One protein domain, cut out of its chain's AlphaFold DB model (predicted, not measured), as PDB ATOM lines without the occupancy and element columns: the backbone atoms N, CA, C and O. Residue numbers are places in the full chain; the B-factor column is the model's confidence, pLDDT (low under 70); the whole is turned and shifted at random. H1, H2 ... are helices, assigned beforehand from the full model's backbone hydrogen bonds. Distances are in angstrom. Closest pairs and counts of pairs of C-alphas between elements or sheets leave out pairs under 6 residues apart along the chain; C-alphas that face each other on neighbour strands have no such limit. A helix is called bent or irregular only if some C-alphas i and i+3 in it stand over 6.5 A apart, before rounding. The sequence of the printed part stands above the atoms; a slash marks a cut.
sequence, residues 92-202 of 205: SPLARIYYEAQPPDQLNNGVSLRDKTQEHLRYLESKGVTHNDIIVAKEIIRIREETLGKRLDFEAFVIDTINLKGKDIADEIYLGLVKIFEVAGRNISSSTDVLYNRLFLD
ATOM      1  N   SER A  92     -24.274  19.646 -15.835       74.62
ATOM      2  CA  SER A  92     -23.284  18.558 -16.013       74.62
ATOM      3  C   SER A  92     -23.673  17.697 -17.227       74.62
ATOM      4  O   SER A  92     -24.871  17.502 -17.449       74.62
ATOM      5  N   PRO A  93     -22.717  17.143 -17.996       75.06
ATOM      6  CA  PRO A  93     -23.017  16.202 -19.074       75.06
ATOM      7  C   PRO A  93     -23.996  15.089 -18.669       75.06
ATOM      8  O   PRO A  93     -24.884  14.758 -19.448       75.06
ATOM      9  N   LEU A  94     -23.909  14.565 -17.439       83.62
ATOM     10  CA  LEU A  94     -24.829  13.533 -16.945       83.62
ATOM     11  C   LEU A  94     -26.238  14.072 -16.667       83.62
ATOM     12  O   LEU A  94     -27.222  13.439 -17.051       83.62
ATOM     13  N   ALA A  95     -26.345  15.263 -16.070       75.44
ATOM     14  CA  ALA A  95     -27.633  15.945 -15.910       75.44
ATOM     15  C   ALA A  95     -28.261  16.234 -17.275       75.44
ATOM     16  O   ALA A  95     -29.458  16.048 -17.468       75.44
ATOM     17  N   ARG A  96     -27.442  16.643 -18.242       77.00
ATOM     18  CA  ARG A  96     -27.873  16.957 -19.597       77.00
ATOM     19  C   ARG A  96     -28.399  15.713 -20.318       77.00
ATOM     20  O   ARG A  96     -29.505  15.771 -20.833       77.00
ATOM     21  N   ILE A  97     -27.697  14.577 -20.250       77.50
ATOM     22  CA  ILE A  97     -28.193  13.269 -20.734       77.50
ATOM     23  C   ILE A  97     -29.567  12.945 -20.124       77.50
ATOM     24  O   ILE A  97     -30.492  12.546 -20.832       77.50
ATOM     25  N   TYR A  98     -29.715  13.138 -18.812       78.00
ATOM     26  CA  TYR A  98     -30.939  12.779 -18.102       78.00
ATOM     27  C   TYR A  98     -32.122  13.718 -18.399       78.00
ATOM     28  O   TYR A  98     -33.242  13.255 -18.633       78.00
ATOM     29  N   TYR A  99     -31.904  15.035 -18.393       74.12
ATOM     30  CA  TYR A  99     -32.964  16.036 -18.547       74.12
ATOM     31  C   TYR A  99     -33.268  16.393 -19.993       74.12
ATOM     32  O   TYR A  99     -34.436  16.621 -20.293       74.12
ATOM     33  N   GLU A 100     -32.283  16.390 -20.902       68.19
ATOM     34  CA  GLU A 100     -32.584  16.585 -22.324       68.19
ATOM     35  C   GLU A 100     -33.559  15.512 -22.791       68.19
ATOM     36  O   GLU A 100     -34.445  15.835 -23.556       68.19
ATOM     37  N   ALA A 101     -33.506  14.296 -22.248       62.56
ATOM     38  CA  ALA A 101     -34.480  13.238 -22.502       62.56
ATOM     39  C   ALA A 101     -35.872  13.451 -21.874       62.56
ATOM     40  O   ALA A 101     -36.625  12.491 -21.727       62.56
ATOM     41  N   GLN A 102     -36.218  14.639 -21.369       60.72
ATOM     42  CA  GLN A 102     -37.592  14.951 -20.965       60.72
ATOM     43  C   GLN A 102     -38.366  15.599 -22.131       60.72
ATOM     44  O   GLN A 102     -37.850  16.515 -22.767       60.72
ATOM     45  N   PRO A 103     -39.619  15.176 -22.395       54.72
ATOM     46  CA  PRO A 103     -40.398  15.618 -23.555       54.72
ATOM     47  C   PRO A 103     -40.696  17.119 -23.761       54.72
ATOM     48  O   PRO A 103     -41.016  17.441 -24.904       54.72
ATOM     49  N   PRO A 104     -40.652  18.059 -22.789       49.44
ATOM     50  CA  PRO A 104     -41.195  19.397 -23.058       49.44
ATOM     51  C   PRO A 104     -40.453  20.207 -24.137       49.44
ATOM     52  O   PRO A 104     -41.099  20.984 -24.834       49.44
ATOM     53  N   ASP A 105     -39.144  19.989 -24.337       44.09
ATOM     54  CA  ASP A 105     -38.301  20.861 -25.184       44.09
ATOM     55  C   ASP A 105     -37.652  20.162 -26.397       44.09
ATOM     56  O   ASP A 105     -36.888  20.766 -27.154       44.09
ATOM     57  N   GLN A 106     -37.936  18.878 -26.625       50.00
ATOM     58  CA  GLN A 106     -37.219  18.076 -27.629       50.00
ATOM     59  C   GLN A 106     -37.793  18.108 -29.043       50.00
ATOM     60  O   GLN A 106     -37.128  17.668 -29.981       50.00
ATOM     61  N   LEU A 107     -38.992  18.659 -29.221       45.72
ATOM     62  CA  LEU A 107     -39.701  18.652 -30.502       45.72
ATOM     63  C   LEU A 107     -39.061  19.542 -31.584       45.72
ATOM     64  O   LEU A 107     -39.555  19.554 -32.707       45.72
ATOM     65  N   ASN A 108     -37.986  20.285 -31.279       45.69
ATOM     66  CA  ASN A 108     -37.523  21.379 -32.140       45.69
ATOM     67  C   ASN A 108     -36.059  21.318 -32.618       45.69
ATOM     68  O   ASN A 108     -35.571  22.291 -33.182       45.69
ATOM     69  N   ASN A 109     -35.346  20.200 -32.439       53.47
ATOM     70  CA  ASN A 109     -33.991  20.036 -32.983       53.47
ATOM     71  C   ASN A 109     -33.915  18.754 -33.818       53.47
ATOM     72  O   ASN A 109     -34.105  17.673 -33.277       53.47
ATOM     73  N   GLY A 110     -33.587  18.862 -35.111       61.75
ATOM     74  CA  GLY A 110     -33.498  17.737 -36.061       61.75
ATOM     75  C   GLY A 110     -32.378  16.713 -35.802       61.75
ATOM     76  O   GLY A 110     -32.002  15.990 -36.716       61.75
ATOM     77  N   VAL A 111     -31.826  16.670 -34.586       67.81
ATOM     78  CA  VAL A 111     -30.777  15.741 -34.141       67.81
ATOM     79  C   VAL A 111     -31.388  14.795 -33.111       67.81
ATOM     80  O   VAL A 111     -32.012  15.267 -32.150       67.81
ATOM     81  N   SER A 112     -31.195  13.485 -33.302       73.38
ATOM     82  CA  SER A 112     -31.779  12.451 -32.439       73.38
ATOM     83  C   SER A 112     -31.276  12.547 -30.994       73.38
ATOM     84  O   SER A 112     -30.219  13.119 -30.705       73.38
ATOM     85  N   LEU A 113     -32.046  11.989 -30.061       75.69
ATOM     86  CA  LEU A 113     -31.677  11.933 -28.649       75.69
ATOM     87  C   LEU A 113     -30.455  11.035 -28.433       75.69
ATOM     88  O   LEU A 113     -29.556  11.363 -27.650       75.69
ATOM     89  N   ARG A 114     -30.406   9.931 -29.181       79.81
ATOM     90  CA  ARG A 114     -29.254   9.034 -29.253       79.81
ATOM     91  C   ARG A 114     -27.969   9.773 -29.637       79.81
ATOM     92  O   ARG A 114     -26.958   9.600 -28.958       79.81
ATOM     93  N   ASP A 115     -28.003  10.625 -30.662       75.06
ATOM     94  CA  ASP A 115     -26.814  11.368 -31.114       75.06
ATOM     95  C   ASP A 115     -26.317  12.353 -30.047       75.06
ATOM     96  O   ASP A 115     -25.119  12.413 -29.766       75.06
ATOM     97  N   LYS A 116     -27.237  13.070 -29.388       73.75
ATOM     98  CA  LYS A 116     -26.906  13.974 -28.269       73.75
ATOM     99  C   LYS A 116     -26.309  13.210 -27.086       73.75
ATOM    100  O   LYS A 116     -25.330  13.646 -26.489       73.75
ATOM    101  N   THR A 117     -26.861  12.039 -26.775       81.75
ATOM    102  CA  THR A 117     -26.337  11.170 -25.714       81.75
ATOM    103  C   THR A 117     -24.922  10.702 -26.043       81.75
ATOM    104  O   THR A 117     -24.040  10.760 -25.188       81.75
ATOM    105  N   GLN A 118     -24.666  10.292 -27.289       75.75
ATOM    106  CA  GLN A 118     -23.327   9.900 -27.733       75.75
ATOM    107  C   GLN A 118     -22.326  11.058 -27.681       75.75
ATOM    108  O   GLN A 118     -21.174  10.842 -27.312       75.75
ATOM    109  N   GLU A 119     -22.742  12.278 -28.025       75.00
ATOM    110  CA  GLU A 119     -21.907  13.475 -27.894       75.00
ATOM    111  C   GLU A 119     -21.474  13.689 -26.437       75.00
ATOM    112  O   GLU A 119     -20.281  13.844 -26.163       75.00
ATOM    113  N   HIS A 120     -22.416  13.606 -25.495       78.19
ATOM    114  CA  HIS A 120     -22.127  13.807 -24.071       78.19
ATOM    115  C   HIS A 120     -21.266  12.682 -23.491       78.19
ATOM    116  O   HIS A 120     -20.395  12.943 -22.661       78.19
ATOM    117  N   LEU A 121     -21.441  11.442 -23.957       80.12
ATOM    118  CA  LEU A 121     -20.573  10.325 -23.575       80.12
ATOM    119  C   LEU A 121     -19.140  10.521 -24.080       80.12
ATOM    120  O   LEU A 121     -18.201  10.411 -23.293       80.12
ATOM    121  N   ARG A 122     -18.960  10.903 -25.350       72.88
ATOM    122  CA  ARG A 122     -17.631  11.223 -25.904       72.88
ATOM    123  C   ARG A 122     -16.984  12.392 -25.171       72.88
ATOM    124  O   ARG A 122     -15.774  12.389 -24.952       72.88
ATOM    125  N   TYR A 123     -17.777  13.384 -24.771       75.81
ATOM    126  CA  TYR A 123     -17.293  14.486 -23.950       75.81
ATOM    127  C   TYR A 123     -16.712  13.967 -22.626       75.81
ATOM    128  O   TYR A 123     -15.557  14.274 -22.321       75.81
ATOM    129  N   LEU A 124     -17.455  13.125 -21.897       73.06
ATOM    130  CA  LEU A 124     -17.005  12.516 -20.639       73.06
ATOM    131  C   LEU A 124     -15.768  11.630 -20.819       73.06
ATOM    132  O   LEU A 124     -14.858  11.678 -19.999       73.06
ATOM    133  N   GLU A 125     -15.687  10.858 -21.900       75.75
ATOM    134  CA  GLU A 125     -14.503  10.045 -22.208       75.75
ATOM    135  C   GLU A 125     -13.274  10.915 -22.501       75.75
ATOM    136  O   GLU A 125     -12.174  10.621 -22.038       75.75
ATOM    137  N   SER A 126     -13.457  12.016 -23.237       72.56
ATOM    138  CA  SER A 126     -12.355  12.900 -23.638       72.56
ATOM    139  C   SER A 126     -11.816  13.774 -22.503       72.56
ATOM    140  O   SER A 126     -10.634  14.123 -22.499       72.56
ATOM    141  N   LYS A 127     -12.679  14.172 -21.562       73.94
ATOM    142  CA  LYS A 127     -12.340  15.066 -20.443       73.94
ATOM    143  C   LYS A 127     -12.165  14.334 -19.117       73.94
ATOM    144  O   LYS A 127     -11.613  14.918 -18.188       73.94
ATOM    145  N   GLY A 128     -12.585  13.075 -19.047       73.94
ATOM    146  CA  GLY A 128     -12.711  12.331 -17.804       73.94
ATOM    147  C   GLY A 128     -13.972  12.711 -17.025       73.94
ATOM    148  O   GLY A 128     -14.648  13.700 -17.311       73.94
ATOM    149  N   VAL A 129     -14.280  11.895 -16.018       75.94
ATOM    150  CA  VAL A 129     -15.390  12.120 -15.086       75.94
ATOM    151  C   VAL A 129     -14.932  13.082 -13.993       75.94
ATOM    152  O   VAL A 129     -13.931  12.825 -13.321       75.94
ATOM    153  N   THR A 130     -15.657  14.184 -13.800       78.19
ATOM    154  CA  THR A 130     -15.346  15.171 -12.756       78.19
ATOM    155  C   THR A 130     -16.088  14.874 -11.452       78.19
ATOM    156  O   THR A 130     -17.067  14.130 -11.426       78.19
ATOM    157  N   HIS A 131     -15.663  15.498 -10.349       73.00
ATOM    158  CA  HIS A 131     -16.360  15.372  -9.063       73.00
ATOM    159  C   HIS A 131     -17.831  15.814  -9.145       73.00
ATOM    160  O   HIS A 131     -18.707  15.173  -8.570       73.00
ATOM    161  N   ASN A 132     -18.115  16.859  -9.926       75.56
ATOM    162  CA  ASN A 132     -19.477  17.333 -10.149       75.56
ATOM    163  C   ASN A 132     -20.346  16.281 -10.858       75.56
ATOM    164  O   ASN A 132     -21.506  16.104 -10.505       75.56
ATOM    165  N   ASP A 133     -19.785  15.535 -11.813       76.06
ATOM    166  CA  ASP A 133     -20.507  14.450 -12.487       76.06
ATOM    167  C   ASP A 133     -20.857  13.323 -11.509       76.06
ATOM    168  O   ASP A 133     -21.963  12.794 -11.551       76.06
ATOM    169  N   ILE A 134     -19.958  13.006 -10.573       77.62
ATOM    170  CA  ILE A 134     -20.216  12.027  -9.506       77.62
ATOM    171  C   ILE A 134     -21.355  12.499  -8.594       77.62
ATOM    172  O   ILE A 134     -22.253  11.710  -8.292       77.62
ATOM    173  N   ILE A 135     -21.333  13.766  -8.163       76.75
ATOM    174  CA  ILE A 135     -22.403  14.354  -7.339       76.75
ATOM    175  C   ILE A 135     -23.735  14.273  -8.084       76.75
ATOM    176  O   ILE A 135     -24.699  13.714  -7.566       76.75
ATOM    177  N   VAL A 136     -23.773  14.760  -9.325       80.00
ATOM    178  CA  VAL A 136     -24.978  14.777 -10.161       80.00
ATOM    179  C   VAL A 136     -25.513  13.367 -10.396       80.00
ATOM    180  O   VAL A 136     -26.715  13.144 -10.286       80.00
ATOM    181  N   ALA A 137     -24.645  12.397 -10.678       82.88
ATOM    182  CA  ALA A 137     -25.044  11.008 -10.875       82.88
ATOM    183  C   ALA A 137     -25.703  10.409  -9.626       82.88
ATOM    184  O   ALA A 137     -26.757   9.773  -9.717       82.88
ATOM    185  N   LYS A 138     -25.101  10.633  -8.451       82.62
ATOM    186  CA  LYS A 138     -25.661  10.188  -7.168       82.62
ATOM    187  C   LYS A 138     -26.996  10.862  -6.883       82.62
ATOM    188  O   LYS A 138     -27.930  10.180  -6.473       82.62
ATOM    189  N   GLU A 139     -27.090  12.159  -7.148       80.50
ATOM    190  CA  GLU A 139     -28.287  12.956  -6.900       80.50
ATOM    191  C   GLU A 139     -29.458  12.537  -7.795       80.50
ATOM    192  O   GLU A 139     -30.568  12.346  -7.301       80.50
ATOM    193  N   ILE A 140     -29.210  12.287  -9.088       82.69
ATOM    194  CA  ILE A 140     -30.221  11.744 -10.010       82.69
ATOM    195  C   ILE A 140     -30.808  10.451  -9.438       82.69
ATOM    196  O   ILE A 140     -32.026  10.308  -9.372       82.69
ATOM    197  N   ILE A 141     -29.960   9.519  -8.994       83.56
ATOM    198  CA  ILE A 141     -30.417   8.241  -8.432       83.56
ATOM    199  C   ILE A 141     -31.158   8.466  -7.108       83.56
ATOM    200  O   ILE A 141     -32.242   7.914  -6.933       83.56
ATOM    201  N   ARG A 142     -30.621   9.303  -6.209       83.19
ATOM    202  CA  ARG A 142     -31.216   9.607  -4.898       83.19
ATOM    203  C   ARG A 142     -32.632  10.161  -5.033       83.19
ATOM    204  O   ARG A 142     -33.544   9.636  -4.405       83.19
ATOM    205  N   ILE A 143     -32.842  11.141  -5.915       79.94
ATOM    206  CA  ILE A 143     -34.164  11.741  -6.165       79.94
ATOM    207  C   ILE A 143     -35.181  10.672  -6.592       79.94
ATOM    208  O   ILE A 143     -36.343  10.697  -6.174       79.94
ATOM    209  N   ARG A 144     -34.763   9.709  -7.425       81.31
ATOM    210  CA  ARG A 144     -35.634   8.603  -7.849       81.31
ATOM    211  C   ARG A 144     -35.909   7.619  -6.718       81.31
ATOM    212  O   ARG A 144     -37.061   7.226  -6.538       81.31
ATOM    213  N   GLU A 145     -34.892   7.265  -5.939       84.62
ATOM    214  CA  GLU A 145     -35.024   6.395  -4.763       84.62
ATOM    215  C   GLU A 145     -35.988   6.985  -3.723       84.62
ATOM    216  O   GLU A 145     -36.856   6.272  -3.218       84.62
ATOM    217  N   GLU A 146     -35.898   8.291  -3.462       77.38
ATOM    218  CA  GLU A 146     -36.800   9.019  -2.562       77.38
ATOM    219  C   GLU A 146     -38.231   9.057  -3.090       77.38
ATOM    220  O   GLU A 146     -39.169   8.760  -2.353       77.38
ATOM    221  N   THR A 147     -38.401   9.340  -4.385       76.31
ATOM    222  CA  THR A 147     -39.725   9.346  -5.029       76.31
ATOM    223  C   THR A 147     -40.412   7.980  -4.924       76.31
ATOM    224  O   THR A 147     -41.629   7.903  -4.770       76.31
ATOM    225  N   LEU A 148     -39.641   6.893  -5.013       77.44
ATOM    226  CA  LEU A 148     -40.153   5.522  -4.978       77.44
ATOM    227  C   LEU A 148     -40.151   4.893  -3.577       77.44
ATOM    228  O   LEU A 148     -40.674   3.790  -3.411       77.44
ATOM    229  N   GLY A 149     -39.542   5.550  -2.586       83.94
ATOM    230  CA  GLY A 149     -39.383   5.033  -1.227       83.94
ATOM    231  C   GLY A 149     -38.532   3.761  -1.129       83.94
ATOM    232  O   GLY A 149     -38.702   2.984  -0.189       83.94
ATOM    233  N   LYS A 150     -37.651   3.497  -2.102       89.62
ATOM    234  CA  LYS A 150     -36.787   2.306  -2.109       89.62
ATOM    235  C   LYS A 150     -35.481   2.548  -2.852       89.62
ATOM    236  O   LYS A 150     -35.436   3.294  -3.824       89.62
ATOM    237  N   ARG A 151     -34.440   1.823  -2.439       88.56
ATOM    238  CA  ARG A 151     -33.159   1.771  -3.149       88.56
ATOM    239  C   ARG A 151     -33.330   1.101  -4.516       88.56
ATOM    240  O   ARG A 151     -34.035   0.095  -4.619       88.56
ATOM    241  N   LEU A 152     -32.669   1.630  -5.540       87.75
ATOM    242  CA  LEU A 152     -32.737   1.126  -6.908       87.75
ATOM    243  C   LEU A 152     -31.462   0.360  -7.254       87.75
ATOM    244  O   LEU A 152     -30.346   0.829  -7.030       87.75
ATOM    245  N   ASP A 153     -31.635  -0.832  -7.815       90.69
ATOM    246  CA  ASP A 153     -30.608  -1.449  -8.644       90.69
ATOM    247  C   ASP A 153     -30.706  -0.910 -10.081       90.69
ATOM    248  O   ASP A 153     -31.610  -0.138 -10.418       90.69
ATOM    249  N   PHE A 154     -29.740  -1.271 -10.929       89.12
ATOM    250  CA  PHE A 154     -29.673  -0.726 -12.285       89.12
ATOM    251  C   PHE A 154     -30.925  -1.062 -13.108       89.12
ATOM    252  O   PHE A 154     -31.444  -0.212 -13.826       89.12
ATOM    253  N   GLU A 155     -31.453  -2.279 -12.971       91.12
ATOM    254  CA  GLU A 155     -32.667  -2.683 -13.677       91.12
ATOM    255  C   GLU A 155     -33.879  -1.860 -13.222       91.12
ATOM    256  O   GLU A 155     -34.597  -1.312 -14.059       91.12
ATOM    257  N   ALA A 156     -34.081  -1.710 -11.911       91.06
ATOM    258  CA  ALA A 156     -35.166  -0.904 -11.368       91.06
ATOM    259  C   ALA A 156     -35.043   0.572 -11.774       91.06
ATOM    260  O   ALA A 156     -36.062   1.214 -12.015       91.06
ATOM    261  N   PHE A 157     -33.821   1.096 -11.897       90.56
ATOM    262  CA  PHE A 157     -33.567   2.451 -12.387       90.56
ATOM    263  C   PHE A 157     -33.955   2.624 -13.867       90.56
ATOM    264  O   PHE A 157     -34.593   3.616 -14.229       90.56
ATOM    265  N   VAL A 158     -33.642   1.646 -14.723       90.12
ATOM    266  CA  VAL A 158     -34.058   1.672 -16.136       90.12
ATOM    267  C   VAL A 158     -35.578   1.528 -16.263       90.12
ATOM    268  O   VAL A 158     -36.196   2.291 -17.000       90.12
ATOM    269  N   ILE A 159     -36.201   0.615 -15.510       90.75
ATOM    270  CA  ILE A 159     -37.663   0.434 -15.498       90.75
ATOM    271  C   ILE A 159     -38.371   1.707 -15.025       90.75
ATOM    272  O   ILE A 159     -39.354   2.134 -15.628       90.75
ATOM    273  N   ASP A 160     -37.870   2.344 -13.969       89.12
ATOM    274  CA  ASP A 160     -38.397   3.622 -13.502       89.12
ATOM    275  C   ASP A 160     -38.279   4.713 -14.579       89.12
ATOM    276  O   ASP A 160     -39.236   5.444 -14.839       89.12
ATOM    277  N   THR A 161     -37.150   4.759 -15.286       86.75
ATOM    278  CA  THR A 161     -36.953   5.689 -16.406       86.75
ATOM    279  C   THR A 161     -37.952   5.434 -17.540       86.75
ATOM    280  O   THR A 161     -38.534   6.390 -18.060       86.75
ATOM    281  N   ILE A 162     -38.210   4.167 -17.888       86.56
ATOM    282  CA  ILE A 162     -39.242   3.775 -18.862       86.56
ATOM    283  C   ILE A 162     -40.623   4.260 -18.405       86.56
ATOM    284  O   ILE A 162     -41.357   4.841 -19.201       86.56
ATOM    285  N   ASN A 163     -40.969   4.080 -17.129       84.69
ATOM    286  CA  ASN A 163     -42.266   4.499 -16.591       84.69
ATOM    287  C   ASN A 163     -42.459   6.024 -16.621       84.69
ATOM    288  O   ASN A 163     -43.577   6.499 -16.801       84.69
ATOM    289  N   LEU A 164     -41.382   6.792 -16.448       79.88
ATOM    290  CA  LEU A 164     -41.423   8.254 -16.466       79.88
ATOM    291  C   LEU A 164     -41.445   8.858 -17.871       79.88
ATOM    292  O   LEU A 164     -42.103   9.874 -18.088       79.88
ATOM    293  N   LYS A 165     -40.643   8.307 -18.786       76.25
ATOM    294  CA  LYS A 165     -40.314   8.943 -20.075       76.25
ATOM    295  C   LYS A 165     -40.822   8.163 -21.283       76.25
ATOM    296  O   LYS A 165     -40.840   8.701 -22.383       76.25
ATOM    297  N   GLY A 166     -41.250   6.922 -21.093       81.69
ATOM    298  CA  GLY A 166     -41.591   6.004 -22.171       81.69
ATOM    299  C   GLY A 166     -40.406   5.146 -22.615       81.69
ATOM    300  O   GLY A 166     -39.237   5.492 -22.427       81.69
ATOM    301  N   LYS A 167     -40.742   3.998 -23.214       85.12
ATOM    302  CA  LYS A 167     -39.795   2.965 -23.659       85.12
ATOM    303  C   LYS A 167     -38.835   3.486 -24.733       85.12
ATOM    304  O   LYS A 167     -37.637   3.273 -24.600       85.12
ATOM    305  N   ASP A 168     -39.343   4.227 -25.717       82.88
ATOM    306  CA  ASP A 168     -38.550   4.736 -26.848       82.88
ATOM    307  C   ASP A 168     -37.448   5.699 -26.391       82.88
ATOM    308  O   ASP A 168     -36.287   5.569 -26.771       82.88
ATOM    309  N   ILE A 169     -37.789   6.629 -25.495       81.69
ATOM    310  CA  ILE A 169     -36.817   7.576 -24.944       81.69
ATOM    311  C   ILE A 169     -35.774   6.837 -24.107       81.69
ATOM    312  O   ILE A 169     -34.581   7.092 -24.252       81.69
ATOM    313  N   ALA A 170     -36.213   5.926 -23.233       83.62
ATOM    314  CA  ALA A 170     -35.313   5.153 -22.383       83.62
ATOM    315  C   ALA A 170     -34.354   4.262 -23.194       83.62
ATOM    316  O   ALA A 170     -33.205   4.105 -22.780       83.62
ATOM    317  N   ASP A 171     -34.788   3.738 -24.346       83.50
ATOM    318  CA  ASP A 171     -33.922   3.037 -25.298       83.50
ATOM    319  C   ASP A 171     -32.879   3.988 -25.903       83.50
ATOM    320  O   ASP A 171     -31.673   3.729 -25.850       83.50
ATOM    321  N   GLU A 172     -33.315   5.143 -26.418       82.00
ATOM    322  CA  GLU A 172     -32.415   6.120 -27.038       82.00
ATOM    323  C   GLU A 172     -31.298   6.606 -26.104       82.00
ATOM    324  O   GLU A 172     -30.187   6.870 -26.573       82.00
ATOM    325  N   ILE A 173     -31.568   6.682 -24.796       81.75
ATOM    326  CA  ILE A 173     -30.599   7.130 -23.788       81.75
ATOM    327  C   ILE A 173     -30.009   6.010 -22.930       81.75
ATOM    328  O   ILE A 173     -29.331   6.311 -21.945       81.75
ATOM    329  N   TYR A 174     -30.224   4.734 -23.267       85.62
ATOM    330  CA  TYR A 174     -29.841   3.607 -22.409       85.62
ATOM    331  C   TYR A 174     -28.370   3.656 -21.971       85.62
ATOM    332  O   TYR A 174     -28.066   3.531 -20.785       85.62
ATOM    333  N   LEU A 175     -27.449   3.936 -22.900       83.75
ATOM    334  CA  LEU A 175     -26.018   4.081 -22.590       83.75
ATOM    335  C   LEU A 175     -25.736   5.240 -21.621       83.75
ATOM    336  O   LEU A 175     -24.837   5.162 -20.785       83.75
ATOM    337  N   GLY A 176     -26.532   6.303 -21.703       85.62
ATOM    338  CA  GLY A 176     -26.515   7.400 -20.748       85.62
ATOM    339  C   GLY A 176     -26.935   6.961 -19.344       85.62
ATOM    340  O   GLY A 176     -26.279   7.324 -18.369       85.62
ATOM    341  N   LEU A 177     -27.969   6.121 -19.234       87.69
ATOM    342  CA  LEU A 177     -28.418   5.551 -17.956       87.69
ATOM    343  C   LEU A 177     -27.350   4.647 -17.332       87.69
ATOM    344  O   LEU A 177     -27.103   4.744 -16.129       87.69
ATOM    345  N   VAL A 178     -26.682   3.819 -18.145       86.38
ATOM    346  CA  VAL A 178     -25.534   3.008 -17.704       86.38
ATOM    347  C   VAL A 178     -24.449   3.908 -17.122       86.38
ATOM    348  O   VAL A 178     -24.002   3.677 -16.000       86.38
ATOM    349  N   LYS A 179     -24.067   4.969 -17.846       84.88
ATOM    350  CA  LYS A 179     -22.997   5.876 -17.414       84.88
ATOM    351  C   LYS A 179     -23.356   6.633 -16.132       84.88
ATOM    352  O   LYS A 179     -22.491   6.789 -15.276       84.88
ATOM    353  N   ILE A 180     -24.614   7.050 -15.953       86.81
ATOM    354  CA  ILE A 180     -25.093   7.646 -14.693       86.81
ATOM    355  C   ILE A 180     -24.904   6.660 -13.529       86.81
ATOM    356  O   ILE A 180     -24.361   7.023 -12.488       86.81
ATOM    357  N   PHE A 181     -25.296   5.397 -13.705       87.12
ATOM    358  CA  PHE A 181     -25.200   4.389 -12.647       87.12
ATOM    359  C   PHE A 181     -23.744   4.008 -12.319       87.12
ATOM    360  O   PHE A 181     -23.375   3.906 -11.147       87.12
ATOM    361  N   GLU A 182     -22.906   3.870 -13.349       84.94
ATOM    362  CA  GLU A 182     -21.462   3.625 -13.242       84.94
ATOM    363  C   GLU A 182     -20.757   4.756 -12.475       84.94
ATOM    364  O   GLU A 182     -20.067   4.505 -11.486       84.94
ATOM    365  N   VAL A 183     -20.970   6.011 -12.890       84.00
ATOM    366  CA  VAL A 183     -20.311   7.192 -12.304       84.00
ATOM    367  C   VAL A 183     -20.745   7.437 -10.857       84.00
ATOM    368  O   VAL A 183     -19.946   7.895 -10.040       84.00
ATOM    369  N   ALA A 184     -21.971   7.059 -10.490       84.12
ATOM    370  CA  ALA A 184     -22.421   7.090  -9.101       84.12
ATOM    371  C   ALA A 184     -21.705   6.060  -8.194       84.12
ATOM    372  O   ALA A 184     -21.939   6.049  -6.981       84.12
ATOM    373  N   GLY A 185     -20.855   5.190  -8.754       81.44
ATOM    374  CA  GLY A 185     -20.177   4.111  -8.035       81.44
ATOM    375  C   GLY A 185     -21.107   2.949  -7.690       81.44
ATOM    376  O   GLY A 185     -20.862   2.221  -6.726       81.44
ATOM    377  N   ARG A 186     -22.217   2.794  -8.424       81.94
ATOM    378  CA  ARG A 186     -23.171   1.701  -8.224       81.94
ATOM    379  C   ARG A 186     -22.785   0.494  -9.082       81.94
ATOM    380  O   ARG A 186     -22.042   0.589 -10.055       81.94
ATOM    381  N   ASN A 187     -23.300  -0.670  -8.700       79.50
ATOM    382  CA  ASN A 187     -23.034  -1.915  -9.408       79.50
ATOM    383  C   ASN A 187     -23.788  -1.950 -10.752       79.50
ATOM    384  O   ASN A 187     -25.015  -1.863 -10.764       79.50
ATOM    385  N   ILE A 188     -23.050  -2.120 -11.852       78.69
ATOM    386  CA  ILE A 188     -23.577  -2.240 -13.220       78.69
ATOM    387  C   ILE A 188     -23.483  -3.664 -13.789       78.69
ATOM    388  O   ILE A 188     -23.738  -3.855 -14.969       78.69
ATOM    389  N   SER A 189     -23.152  -4.681 -12.988       74.12
ATOM    390  CA  SER A 189     -23.016  -6.071 -13.457       74.12
ATOM    391  C   SER A 189     -24.289  -6.635 -14.094       74.12
ATOM    392  O   SER A 189     -24.219  -7.612 -14.832       74.12
ATOM    393  N   SER A 190     -25.455  -6.048 -13.813       68.44
ATOM    394  CA  SER A 190     -26.720  -6.399 -14.461       68.44
ATOM    395  C   SER A 190     -26.939  -5.704 -15.812       68.44
ATOM    396  O   SER A 190     -27.810  -6.143 -16.563       68.44
ATOM    397  N   SER A 191     -26.153  -4.676 -16.159       67.62
ATOM    398  CA  SER A 191     -26.149  -4.031 -17.479       67.62
ATOM    399  C   SER A 191     -25.546  -4.978 -18.517       67.62
ATOM    400  O   SER A 191     -24.354  -4.970 -18.809       67.62
ATOM    401  N   THR A 192     -26.394  -5.863 -19.024       74.38
ATOM    402  CA  THR A 192     -26.041  -6.912 -19.978       74.38
ATOM    403  C   THR A 192     -26.895  -6.777 -21.228       74.38
ATOM    404  O   THR A 192     -28.029  -6.296 -21.155       74.38
ATOM    405  N   ASP A 193     -26.400  -7.289 -22.354       70.06
ATOM    406  CA  ASP A 193     -27.187  -7.399 -23.591       70.06
ATOM    407  C   ASP A 193     -28.504  -8.150 -23.351       70.06
ATOM    408  O   ASP A 193     -29.538  -7.827 -23.924       70.06
ATOM    409  N   VAL A 194     -28.489  -9.117 -22.430       72.06
ATOM    410  CA  VAL A 194     -29.661  -9.883 -21.998       72.06
ATOM    411  C   VAL A 194     -30.711  -8.983 -21.330       72.06
ATOM    412  O   VAL A 194     -31.893  -9.066 -21.668       72.06
ATOM    413  N   LEU A 195     -30.298  -8.102 -20.412       75.88
ATOM    414  CA  LEU A 195     -31.191  -7.128 -19.779       75.88
ATOM    415  C   LEU A 195     -31.737  -6.128 -20.807       75.88
ATOM    416  O   LEU A 195     -32.936  -5.861 -20.814       75.88
ATOM    417  N   TYR A 196     -30.874  -5.601 -21.680       77.56
ATOM    418  CA  TYR A 196     -31.276  -4.669 -22.734       77.56
ATOM    419  C   TYR A 196     -32.318  -5.299 -23.671       77.56
ATOM    420  O   TYR A 196     -33.406  -4.749 -23.851       77.56
ATOM    421  N   ASN A 197     -32.043  -6.500 -24.186       75.81
ATOM    422  CA  ASN A 197     -32.949  -7.216 -25.082       75.81
ATOM    423  C   ASN A 197     -34.301  -7.510 -24.418       75.81
ATOM    424  O   ASN A 197     -35.338  -7.329 -25.056       75.81
ATOM    425  N   ARG A 198     -34.302  -7.902 -23.133       82.12
ATOM    426  CA  ARG A 198     -35.538  -8.110 -22.364       82.12
ATOM    427  C   ARG A 198     -36.357  -6.825 -22.245       82.12
ATOM    428  O   ARG A 198     -37.571  -6.876 -22.381       82.12
ATOM    429  N   LEU A 199     -35.715  -5.703 -21.921       83.12
ATOM    430  CA  LEU A 199     -36.419  -4.455 -21.620       83.12
ATOM    431  C   LEU A 199     -36.913  -3.731 -22.876       83.12
ATOM    432  O   LEU A 199     -37.969  -3.101 -22.829       83.12
ATOM    433  N   PHE A 200     -36.170  -3.811 -23.983       82.25
ATOM    434  CA  PHE A 200     -36.411  -2.970 -25.158       82.25
ATOM    435  C   PHE A 200     -36.880  -3.731 -26.394       82.25
ATOM    436  O   PHE A 200     -37.694  -3.196 -27.145       82.25
ATOM    437  N   LEU A 201     -36.451  -4.980 -26.585       75.56
ATOM    438  CA  LEU A 201     -36.702  -5.725 -27.826       75.56
ATOM    439  C   LEU A 201     -37.733  -6.853 -27.682       75.56
ATOM    440  O   LEU A 201     -38.066  -7.484 -28.680       75.56
ATOM    441  N   ASP A 202     -38.236  -7.105 -26.466       66.00
ATOM    442  CA  ASP A 202     -39.210  -8.162 -26.143       66.00
ATOM    443  C   ASP A 202     -38.818  -9.546 -26.719       66.00
ATOM    444  O   ASP A 202     -39.670 -10.366 -27.068       66.00
TER     445      ASP A 202
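AT A GLANCE: This is residues 92 to 202 of the 205 residues of an uncharacterized protein of Tamlana nanhaiensis (UniProt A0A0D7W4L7). Short helices cross in a compact cluster with H7 in its middle, and H1, H3, H4 and H5 pack on H7. Residues 104 to 111, of which 104 to 108 belong to H2, stick out, while H8 lies near H5 and H6, away from the middle. The printed part has 111 residues, with named helices H1 to H8 in chain order and no named strand, all helix in class. The radius of gyration of the C-alphas is 13.4 A, and the rounded outline spans 36 by 35 by 27 A.

IN THESE COORDINATES: Find C-alpha 93 at (-23.017, 16.202, -19.074), where H1 begins, running to residue 100. H2, residues 103 to 108, is irregular: C-alphas 104 and 107 are 7.6 A apart. Next come H3, residues 113 to 127, 21.2 A long, and H4, residues 131 to 148, 26.1 A. Then read H5, residues 154 to 165, 16.4 A; H6, 167 to 172; H7, 174 to 183, 14.3 A; and H8, 193 to 201, ending at C-alpha 201 (-36.702, -5.725, -27.826).

HOW THE PARTS SIT: Start at the hub, H7. It touches H1, closest C-alphas Ile 97 and Gly 176, 6.1 A; H3, Thr 117 and Gly 176, 6.2 A; H4, Ala 137 and Ile 180, 5.1 A; and H5, Phe 154 and Phe 181, 6.8 A. H1 and H3 touch at a shallow tilt of 13 degrees, opposite ways, closest at C-alphas Pro 93 and His 120, 5.6 A. H5 touches H6, closest at C-alphas Ile 162 and Ala 170, 5.5 A. H6 and H8 are close but not clearly touching. In H1 and H3 to H8 every O i to N i+4 pair is within hydrogen-bond range; in H2, 0 of 2 are, and 0 of 3 O i to N i+3 pairs.

THE WHOLE: The C-alphas farthest apart, Gly 110 and Gly 149, are 37.5 A apart. The printed part has no cut and no long link. Look for pLDDT under 70 at residues 100 to 111, 190 to 191 and 202.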